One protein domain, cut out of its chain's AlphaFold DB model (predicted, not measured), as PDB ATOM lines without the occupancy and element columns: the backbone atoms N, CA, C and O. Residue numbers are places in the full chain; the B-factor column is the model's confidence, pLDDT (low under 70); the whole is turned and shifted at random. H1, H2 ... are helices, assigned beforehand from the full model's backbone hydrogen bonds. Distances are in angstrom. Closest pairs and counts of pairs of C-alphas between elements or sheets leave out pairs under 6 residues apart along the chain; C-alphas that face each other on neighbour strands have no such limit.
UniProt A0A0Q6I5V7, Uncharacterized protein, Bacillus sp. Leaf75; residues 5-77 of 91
ATOM      1  N   ASN A   5      -9.721  10.393   4.090       58.94
ATOM      2  CA  ASN A   5     -10.818   9.709   3.399       58.94
ATOM      3  C   ASN A   5     -11.286   8.400   4.063       58.94
ATOM      4  O   ASN A   5     -12.474   8.091   4.011       58.94
ATOM      5  N   GLN A   6     -10.386   7.632   4.686       66.56
ATOM      6  CA  GLN A   6     -10.745   6.401   5.405       66.56
ATOM      7  C   GLN A   6     -11.554   6.733   6.665       66.56
ATOM      8  O   GLN A   6     -12.591   6.128   6.907       66.56
ATOM      9  N   SER A   7     -11.140   7.774   7.393       81.62
ATOM     10  CA  SER A   7     -11.845   8.269   8.584       81.62
ATOM     11  C   SER A   7     -13.258   8.773   8.254       81.62
ATOM     12  O   SER A   7     -14.221   8.475   8.964       81.62
ATOM     13  N   VAL A   8     -13.411   9.500   7.139       86.44
ATOM     14  CA  VAL A   8     -14.723   9.993   6.683       86.44
ATOM     15  C   VAL A   8     -15.642   8.835   6.291       86.44
ATOM     16  O   VAL A   8     -16.807   8.827   6.687       86.44
ATOM     17  N   GLN A   9     -15.130   7.836   5.565       87.75
ATOM     18  CA  GLN A   9     -15.921   6.660   5.196       87.75
ATOM     19  C   GLN A   9     -16.371   5.847   6.414       87.75
ATOM     20  O   GLN A   9     -17.540   5.481   6.482       87.75
ATOM     21  N   GLU A  10     -15.489   5.610   7.387       90.19
ATOM     22  CA  GLU A  10     -15.828   4.899   8.628       90.19
ATOM     23  C   GLU A  10     -16.901   5.640   9.438       90.19
ATOM     24  O   GLU A  10     -17.843   5.035   9.955       90.19
ATOM     25  N   THR A  11     -16.789   6.968   9.509       91.38
ATOM     26  CA  THR A  11     -17.762   7.822  10.202       91.38
ATOM     27  C   THR A  11     -19.129   7.771   9.515       91.38
ATOM     28  O   THR A  11     -20.149   7.546  10.164       91.38
ATOM     29  N   MET A  12     -19.151   7.893   8.187       93.06
ATOM     30  CA  MET A  12     -20.363   7.755   7.379       93.06
ATOM     31  C   MET A  12     -20.996   6.361   7.520       93.06
ATOM     32  O   MET A  12     -22.205   6.257   7.724       93.06
ATOM     33  N   GLU A  13     -20.212   5.282   7.446       93.25
ATOM     34  CA  GLU A  13     -20.726   3.917   7.611       93.25
ATOM     35  C   GLU A  13     -21.353   3.723   8.998       93.25
ATOM     36  O   GLU A  13     -22.409   3.096   9.126       93.25
ATOM     37  N   SER A  14     -20.757   4.320  10.034       94.75
ATOM     38  CA  SER A  14     -21.335   4.345  11.378       94.75
ATOM     39  C   SER A  14     -22.716   5.011  11.388       94.75
ATOM     40  O   SER A  14     -23.667   4.429  11.913       94.75
ATOM     41  N   PHE A  15     -22.882   6.169  10.740       94.38
ATOM     42  CA  PHE A  15     -24.188   6.834  10.640       94.38
ATOM     43  C   PHE A  15     -25.214   5.998   9.892       94.38
ATOM     44  O   PHE A  15     -26.350   5.867  10.352       94.38
ATOM     45  N   TRP A  16     -24.822   5.379   8.778       94.69
ATOM     46  CA  TRP A  16     -25.691   4.463   8.044       94.69
ATOM     47  C   TRP A  16     -26.123   3.282   8.925       94.69
ATOM     48  O   TRP A  16     -27.295   2.903   8.952       94.69
ATOM     49  N   ARG A  17     -25.203   2.728   9.719       94.62
ATOM     50  CA  ARG A  17     -25.493   1.625  10.640       94.62
ATOM     51  C   ARG A  17     -26.371   2.052  11.821       94.62
ATOM     52  O   ARG A  17     -27.142   1.239  12.314       94.62
ATOM     53  N   ILE A  18     -26.284   3.297  12.280       95.12
ATOM     54  CA  ILE A  18     -27.151   3.823  13.347       95.12
ATOM     55  C   ILE A  18     -28.573   4.068  12.827       95.12
ATOM     56  O   ILE A  18     -29.542   3.814  13.539       95.12
ATOM     57  N   THR A  19     -28.700   4.546  11.590       94.50
ATOM     58  CA  THR A  19     -29.975   4.981  11.002       94.50
ATOM     59  C   THR A  19     -30.687   3.854  10.254       94.50
ATOM     60  O   THR A  19     -31.775   3.444  10.651       94.50
ATOM     61  N   CYS A  20     -30.074   3.308   9.202       92.94
ATOM     62  CA  CYS A  20     -30.617   2.188   8.438       92.94
ATOM     63  C   CYS A  20     -30.418   0.852   9.171       92.94
ATOM     64  O   CYS A  20     -31.288  -0.018   9.124       92.94
ATOM     65  N   GLY A  21     -29.281   0.647   9.847       92.94
ATOM     66  CA  GLY A  21     -28.954  -0.603  10.555       92.94
ATOM     67  C   GLY A  21     -28.595  -1.767   9.637       92.94
ATOM     68  O   GLY A  21     -27.556  -2.404   9.801       92.94
ATOM     69  N   THR A  22     -29.446  -2.044   8.652       93.50
ATOM     70  CA  THR A  22     -29.209  -3.009   7.580       93.50
ATOM     71  C   THR A  22     -29.700  -2.444   6.254       93.50
ATOM     72  O   THR A  22     -30.600  -1.608   6.220       93.50
ATOM     73  N   TRP A  23     -29.175  -2.960   5.140       92.75
ATOM     74  CA  TRP A  23     -29.604  -2.536   3.802       92.75
ATOM     75  C   TRP A  23     -31.102  -2.756   3.563       92.75
ATOM     76  O   TRP A  23     -31.752  -1.917   2.955       92.75
ATOM     77  N   LYS A  24     -31.665  -3.835   4.121       92.12
ATOM     78  CA  LYS A  24     -33.096  -4.159   4.019       92.12
ATOM     79  C   LYS A  24     -33.998  -3.159   4.749       92.12
ATOM     80  O   LYS A  24     -35.147  -2.984   4.359       92.12
ATOM     81  N   ASN A  25     -33.489  -2.532   5.804       91.81
ATOM     82  CA  ASN A  25     -34.235  -1.557   6.595       91.81
ATOM     83  C   ASN A  25     -34.031  -0.121   6.097       91.81
ATOM     84  O   ASN A  25     -34.688   0.783   6.603       91.81
ATOM     85  N   CYS A  26     -33.142   0.083   5.121       92.75
ATOM     86  CA  CYS A  26     -32.873   1.392   4.549       92.75
ATOM     87  C   CYS A  26     -34.025   1.783   3.611       92.75
ATOM     88  O   CYS A  26     -34.168   1.240   2.519       92.75
ATOM     89  N   ASN A  27     -34.868   2.690   4.091       94.62
ATOM     90  CA  ASN A  27     -36.021   3.291   3.427       94.62
ATOM     91  C   ASN A  27     -35.909   4.828   3.421       94.62
ATOM     92  O   ASN A  27     -34.954   5.386   3.965       94.62
ATOM     93  N   GLU A  28     -36.905   5.501   2.854       95.00
ATOM     94  CA  GLU A  28     -37.005   6.956   2.702       95.00
ATOM     95  C   GLU A  28     -36.727   7.714   4.015       95.00
ATOM     96  O   GLU A  28     -35.895   8.618   4.055       95.00
ATOM     97  N   SER A  29     -37.346   7.311   5.127       95.12
ATOM     98  CA  SER A  29     -37.164   7.997   6.413       95.12
ATOM     99  C   SER A  29     -35.775   7.762   7.010       95.12
ATOM    100  O   SER A  29     -35.145   8.682   7.528       95.12
ATOM    101  N   THR A  30     -35.266   6.530   6.933       95.25
ATOM    102  CA  THR A  30     -33.931   6.207   7.466       95.25
ATOM    103  C   THR A  30     -32.807   6.808   6.628       95.25
ATOM    104  O   THR A  30     -31.790   7.205   7.191       95.25
ATOM    105  N   VAL A  31     -32.984   6.925   5.304       94.62
ATOM    106  CA  VAL A  31     -31.974   7.526   4.428       94.62
ATOM    107  C   VAL A  31     -31.911   9.038   4.619       94.62
ATOM    108  O   VAL A  31     -30.821   9.593   4.655       94.62
ATOM    109  N   GLN A  32     -33.044   9.706   4.854       94.94
ATOM    110  CA  GLN A  32     -33.048  11.119   5.247       94.94
ATOM    111  C   GLN A  32     -32.328  11.331   6.582       94.94
ATOM    112  O   GLN A  32     -31.509  12.241   6.704       94.94
ATOM    113  N   ALA A  33     -32.572  10.461   7.571       95.69
ATOM    114  CA  ALA A  33     -31.850  10.511   8.842       95.69
ATOM    115  C   ALA A  33     -30.339  10.307   8.645       95.69
ATOM    116  O   ALA A  33     -29.542  11.023   9.246       95.69
ATOM    117  N   PHE A  34     -29.940   9.371   7.781       95.38
ATOM    118  CA  PHE A  34     -28.542   9.157   7.410       95.38
ATOM    119  C   PHE A  34     -27.904  10.411   6.792       95.38
ATOM    120  O   PHE A  34     -26.837  10.833   7.234       95.38
ATOM    121  N   LEU A  35     -28.558  11.032   5.808       94.44
ATOM    122  CA  LEU A  35     -28.042  12.229   5.139       94.44
ATOM    123  C   LEU A  35     -27.941  13.423   6.096       94.44
ATOM    124  O   LEU A  35     -26.946  14.145   6.068       94.44
ATOM    125  N   SER A  36     -28.914  13.578   6.996       94.19
ATOM    126  CA  SER A  36     -28.870  14.611   8.032       94.19
ATOM    127  C   SER A  36     -27.704  14.401   9.004       94.19
ATOM    128  O   SER A  36     -27.044  15.366   9.379       94.19
ATOM    129  N   GLN A  37     -27.382  13.152   9.368       94.00
ATOM    130  CA  GLN A  37     -26.182  12.853  10.160       94.00
ATOM    131  C   GLN A  37     -24.900  13.219   9.400       94.00
ATOM    132  O   GLN A  37     -23.990  13.797   9.990       94.00
ATOM    133  N   CYS A  38     -24.833  12.942   8.092       92.38
ATOM    134  CA  CYS A  38     -23.702  13.374   7.271       92.38
ATOM    135  C   CYS A  38     -23.522  14.899   7.327       92.38
ATOM    136  O   CYS A  38     -22.449  15.373   7.703       92.38
ATOM    137  N   GLU A  39     -24.581  15.658   7.043       90.56
ATOM    138  CA  GLU A  39     -24.558  17.125   7.058       90.56
ATOM    139  C   GLU A  39     -24.139  17.687   8.428       90.56
ATOM    140  O   GLU A  39     -23.234  18.520   8.509       90.56
ATOM    141  N   GLN A  40     -24.734  17.187   9.517       90.94
ATOM    142  CA  GLN A  40     -24.429  17.620  10.890       90.94
ATOM    143  C   GLN A  40     -22.960  17.405  11.271       90.94
ATOM    144  O   GLN A  40     -22.404  18.163  12.068       90.94
ATOM    145  N   HIS A  41     -22.318  16.394  10.689       90.12
ATOM    146  CA  HIS A  41     -20.915  16.064  10.918       90.12
ATOM    147  C   HIS A  41     -19.977  16.626   9.840       90.12
ATOM    148  O   HIS A  41     -18.827  16.200   9.745       90.12
ATOM    149  N   SER A  42     -20.434  17.617   9.061       88.56
ATOM    150  CA  SER A  42     -19.661  18.258   7.984       88.56
ATOM    151  C   SER A  42     -19.205  17.292   6.881       88.56
ATOM    152  O   SER A  42     -18.214  17.550   6.197       88.56
ATOM    153  N   ILE A  43     -19.917  16.179   6.701       89.69
ATOM    154  CA  ILE A  43     -19.738  15.257   5.580       89.69
ATOM    155  C   ILE A  43     -20.701  15.679   4.474       89.69
ATOM    156  O   ILE A  43     -21.900  15.815   4.709       89.69
ATOM    157  N   ASP A  44     -20.182  15.860   3.259       89.19
ATOM    158  CA  ASP A  44     -20.992  16.251   2.104       89.19
ATOM    159  C   ASP A  44     -22.118  15.222   1.851       89.19
ATOM    160  O   ASP A  44     -21.838  14.044   1.590       89.19
ATOM    161  N   PRO A  45     -23.398  15.628   1.886       90.62
ATOM    162  CA  PRO A  45     -24.506  14.738   1.564       90.62
ATOM    163  C   PRO A  45     -24.425  14.111   0.165       90.62
ATOM    164  O   PRO A  45     -24.867  12.973  -0.007       90.62
ATOM    165  N   GLN A  46     -23.809  14.779  -0.821       90.50
ATOM    166  CA  GLN A  46     -23.527  14.190  -2.139       90.50
ATOM    167  C   GLN A  46     -22.538  13.022  -2.039       90.50
ATOM    168  O   GLN A  46     -22.687  12.013  -2.732       90.50
ATOM    169  N   PHE A  47     -21.545  13.105  -1.149       90.69
ATOM    170  CA  PHE A  47     -20.632  11.991  -0.884       90.69
ATOM    171  C   PHE A  47     -21.385  10.794  -0.287       90.69
ATOM    172  O   PHE A  47     -21.236   9.666  -0.765       90.69
ATOM    173  N   CYS A  48     -22.258  11.048   0.689       91.88
ATOM    174  CA  CYS A  48     -23.104  10.027   1.306       91.88
ATOM    175  C   CYS A  48     -24.080   9.379   0.306       91.88
ATOM    176  O   CYS A  48     -24.228   8.153   0.284       91.88
ATOM    177  N   MET A  49     -24.682  10.173  -0.584       91.75
ATOM    178  CA  MET A  49     -25.513   9.689  -1.690       91.75
ATOM    179  C   MET A  49     -24.725   8.772  -2.634       91.75
ATOM    180  O   MET A  49     -25.161   7.651  -2.900       91.75
ATOM    181  N   ASN A  50     -23.552   9.205  -3.101       91.75
ATOM    182  CA  ASN A  50     -22.705   8.416  -4.001       91.75
ATOM    183  C   ASN A  50     -22.289   7.075  -3.385       91.75
ATOM    184  O   ASN A  50     -22.185   6.074  -4.094       91.75
ATOM    185  N   TRP A  51     -22.061   7.033  -2.072       92.44
ATOM    186  CA  TRP A  51     -21.750   5.790  -1.373       92.44
ATOM    187  C   TRP A  51     -22.951   4.839  -1.313       92.44
ATOM    188  O   TRP A  51     -22.829   3.669  -1.673       92.44
ATOM    189  N   ILE A  52     -24.137   5.334  -0.951       91.69
ATOM    190  CA  ILE A  52     -25.361   4.520  -0.931       91.69
ATOM    191  C   ILE A  52     -25.693   3.963  -2.325       91.69
ATOM    192  O   ILE A  52     -26.088   2.801  -2.446       91.69
ATOM    193  N   GLN A  53     -25.485   4.749  -3.385       92.50
ATOM    194  CA  GLN A  53     -25.716   4.309  -4.766       92.50
ATOM    195  C   GLN A  53     -24.885   3.080  -5.159       92.50
ATOM    196  O   GLN A  53     -25.363   2.241  -5.925       92.50
ATOM    197  N   GLN A  54     -23.679   2.921  -4.606       92.94
ATOM    198  CA  GLN A  54     -22.838   1.734  -4.826       92.94
ATOM    199  C   GLN A  54     -23.435   0.463  -4.205       92.94
ATOM    200  O   GLN A  54     -23.036  -0.651  -4.544       92.94
ATOM    201  N   HIS A  55     -24.407   0.610  -3.307       92.31
ATOM    202  CA  HIS A  55     -25.085  -0.476  -2.610       92.31
ATOM    203  C   HIS A  55     -26.559  -0.624  -3.003       92.31
ATOM    204  O   HIS A  55     -27.281  -1.391  -2.363       92.31
ATOM    205  N   ARG A  56     -26.992   0.038  -4.085       91.31
ATOM    206  CA  ARG A  56     -28.378   0.026  -4.585       91.31
ATOM    207  C   ARG A  56     -28.996  -1.367  -4.694       91.31
ATOM    208  O   ARG A  56     -30.155  -1.549  -4.347       91.31
ATOM    209  N   ASP A  57     -28.212  -2.367  -5.097       93.75
ATOM    210  CA  ASP A  57     -28.697  -3.736  -5.317       93.75
ATOM    211  C   ASP A  57     -29.074  -4.456  -4.009       93.75
ATOM    212  O   ASP A  57     -29.731  -5.495  -4.025       93.75
ATOM    213  N   LYS A  58     -28.656  -3.916  -2.856       92.62
ATOM    214  CA  LYS A  58     -28.959  -4.449  -1.520       92.62
ATOM    215  C   LYS A  58     -30.157  -3.759  -0.867       92.62
ATOM    216  O   LYS A  58     -30.643  -4.246   0.154       92.62
ATOM    217  N   ILE A  59     -30.599  -2.630  -1.421       92.25
ATOM    218  CA  ILE A  59     -31.644  -1.785  -0.849       92.25
ATOM    219  C   ILE A  59     -32.979  -2.136  -1.516       92.25
ATOM    220  O   ILE A  59     -33.119  -2.001  -2.736       92.25
ATOM    221  N   PRO A  60     -33.983  -2.598  -0.754       91.25
ATOM    222  CA  PRO A  60     -35.315  -2.807  -1.294       91.25
ATOM    223  C   PRO A  60     -35.936  -1.459  -1.661       91.25
ATOM    224  O   PRO A  60     -35.673  -0.451  -1.016       91.25
ATOM    225  N   ASN A  61     -36.783  -1.441  -2.691       90.81
ATOM    226  CA  ASN A  61     -37.422  -0.212  -3.177       90.81
ATOM    227  C   ASN A  61     -36.416   0.914  -3.474       90.81
ATOM    228  O   ASN A  61     -36.704   2.087  -3.247       90.81
ATOM    229  N   TRP A  62     -35.248   0.554  -4.021       93.31
ATOM    230  CA  TRP A  62     -34.168   1.487  -4.339       93.31
ATOM    231  C   TRP A  62     -34.632   2.756  -5.069       93.31
ATOM    232  O   TRP A  62     -34.115   3.827  -4.780       93.31
ATOM    233  N   SER A  63     -35.617   2.666  -5.972       93.81
ATOM    234  CA  SER A  63     -36.160   3.845  -6.666       93.81
ATOM    235  C   SER A  63     -36.647   4.918  -5.690       93.81
ATOM    236  O   SER A  63     -36.229   6.063  -5.804       93.81
ATOM    237  N   ALA A  64     -37.460   4.540  -4.699       94.12
ATOM    238  CA  ALA A  64     -38.003   5.482  -3.722       94.12
ATOM    239  C   ALA A  64     -36.891   6.071  -2.844       94.12
ATOM    240  O   ALA A  64     -36.798   7.282  -2.683       94.12
ATOM    241  N   VAL A  65     -35.973   5.223  -2.367       93.75
ATOM    242  CA  VAL A  65     -34.811   5.657  -1.573       93.75
ATOM    243  C   VAL A  65     -33.925   6.621  -2.366       93.75
ATOM    244  O   VAL A  65     -33.500   7.645  -1.835       93.75
ATOM    245  N   SER A  66     -33.659   6.317  -3.636       93.44
ATOM    246  CA  SER A  66     -32.851   7.140  -4.538       93.44
ATOM    247  C   SER A  66     -33.499   8.494  -4.806       93.44
ATOM    248  O   SER A  66     -32.801   9.508  -4.783       93.44
ATOM    249  N   ASP A  67     -34.808   8.522  -5.067       94.81
ATOM    250  CA  ASP A  67     -35.542   9.764  -5.316       94.81
ATOM    251  C   ASP A  67     -35.556  10.646  -4.063       94.81
ATOM    252  O   ASP A  67     -35.117  11.794  -4.136       94.81
ATOM    253  N   THR A  68     -35.902  10.085  -2.898       94.25
ATOM    254  CA  THR A  68     -35.849  10.799  -1.614       94.25
ATOM    255  C   THR A  68     -34.444  11.308  -1.289       94.25
ATOM    256  O   THR A  68     -34.289  12.431  -0.819       94.25
ATOM    257  N   THR A  69     -33.405  10.507  -1.551       93.06
ATOM    258  CA  THR A  69     -32.008  10.918  -1.333       93.06
ATOM    259  C   THR A  69     -31.657  12.120  -2.200       93.06
ATOM    260  O   THR A  69     -31.120  13.104  -1.700       93.06
ATOM    261  N   ARG A  70     -31.981  12.064  -3.497       92.19
ATOM    262  CA  ARG A  70     -31.706  13.155  -4.436       92.19
ATOM    263  C   ARG A  70     -32.449  14.432  -4.044       92.19
ATOM    264  O   ARG A  70     -31.847  15.499  -4.067       92.19
ATOM    265  N   GLU A  71     -33.730  14.326  -3.701       92.50
ATOM    266  CA  GLU A  71     -34.544  15.460  -3.248       92.50
ATOM    267  C   GLU A  71     -33.945  16.104  -1.999       92.50
ATOM    268  O   GLU A  71     -33.660  17.300  -2.005       92.50
ATOM    269  N   TRP A  72     -33.636  15.300  -0.979       92.69
ATOM    270  CA  TRP A  72     -33.056  15.791   0.268       92.69
ATOM    271  C   TRP A  72     -31.722  16.509   0.034       92.69
ATOM    272  O   TRP A  72     -31.506  17.612   0.532       92.69
ATOM    273  N   VAL A  73     -30.830  15.916  -0.764       91.06
ATOM    274  CA  VAL A  73     -29.519  16.511  -1.057       91.06
ATOM    275  C   VAL A  73     -29.662  17.817  -1.842       91.06
ATOM    276  O   VAL A  73     -28.936  18.766  -1.552       91.06
ATOM    277  N   ASN A  74     -30.594  17.902  -2.794       88.75
ATOM    278  CA  ASN A  74     -30.864  19.140  -3.530       88.75
ATOM    279  C   ASN A  74     -31.390  20.263  -2.619       88.75
ATOM    280  O   ASN A  74     -31.103  21.430  -2.864       88.75
ATOM    281  N   GLU A  75     -32.159  19.923  -1.583       89.06
ATOM    282  CA  GLU A  75     -32.681  20.891  -0.612       89.06
ATOM    283  C   GLU A  75     -31.614  21.381   0.378       89.06
ATOM    284  O   GLU A  75     -31.614  22.554   0.750       89.06
ATOM    285  N   HIS A  76     -30.703  20.498   0.802       84.38
ATOM    286  CA  HIS A  76     -29.769  20.769   1.907       84.38
ATOM    287  C   HIS A  76     -28.370  21.164   1.435       84.38
ATOM    288  O   HIS A  76     -27.668  21.932   2.092       84.38
ATOM    289  N   THR A  77     -27.951  20.708   0.257       75.69
ATOM    290  CA  THR A  77     -26.721  21.201  -0.356       75.69
ATOM    291  C   THR A  77     -27.083  22.383  -1.243       75.69
ATOM    292  O   THR A  77     -27.693  22.224  -2.295       75.69
TER     293      THR A  77
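AT A GLANCE: This is residues 5 to 77 of the 91 residues of an uncharacterized protein of Bacillus sp. Leaf75 (UniProt A0A0Q6I5V7). Four helices pack into a compact, rounded body: H2 and H3 lie between the other two, with H4 over both of them on one side and H1 across the opposite side. The centres of H2, H3 and H4 make a triangle, in which H3 and H4 run nearly antiparallel and H2 is tilted; H1 packs on H2 and stays away from H4. The printed part has 73 residues with four named helices in the order H1, H2, H3, H4 and no named strand, and its class is all helix. It is compact, with a radius of gyration of the C-alphas of 10.8 A and spans of 28 by 24 by 18 A.

IN THESE COORDINATES: H1 takes residues 5 to 19, from C-alpha 5 at (-10.818, 9.709, 3.399), and is 21.1 A long. H2 follows with residues 28 to 40 and is 18.4 A long; its first C-alpha is at (-37.005, 6.956, 2.702). H3 is residues 45 to 53, 12.3 A long. H4 is residues 62 to 76, 20.7 A long, and ends with C-alpha 76 at (-29.769, 20.769, 1.907).

HOW THE PARTS SIT: H2 is the hub, touching the three other helices. H1 and H2 form a helical hairpin: they touch, with the C-alphas of Thr 19 and Thr 30 closest at 5.4 A, and run opposite ways at a steep tilt of 40 degrees. H2 touches H3 with residues 35 to 39 alone. In this second hairpin the closest C-alphas are those of Leu 35 and Pro 45, 5.6 A apart, and the helices run opposite ways at a steep tilt of 42 degrees. H2 and H4 touch, closest at the C-alphas of Glu 28 and Val 65, 5.0 A apart. They run the same way at a shallow tilt of 34.7 degrees, only just short of steep. H3 and H4, also a hairpin, touch and run opposite ways at a shallow tilt of 9 degrees, with the C-alphas of Pro 45 and Val 73 closest at 5.9 A. H1 and H3 are close but not clearly touching, about perpendicular at 75 degrees; their closest C-alphas, of Met 12 and Cys 48, are 7.0 A apart. H1 and H4 are apart. In H1, H2, H3 and H4 every O i to N i+4 pair is within hydrogen-bond range.

THE WHOLE: The two C-alphas farthest apart are those of Ser 7 and Asn 61, at 29.4 A. The printed part has no cut. The link from H2 to H3 is tight, with 4 residues; the links from H1 to H2 and from H3 to H4 are short, with 8 residues each, and no link is long. The mean pLDDT of the printed part is 91.2, and residues 5 to 6 are under 70.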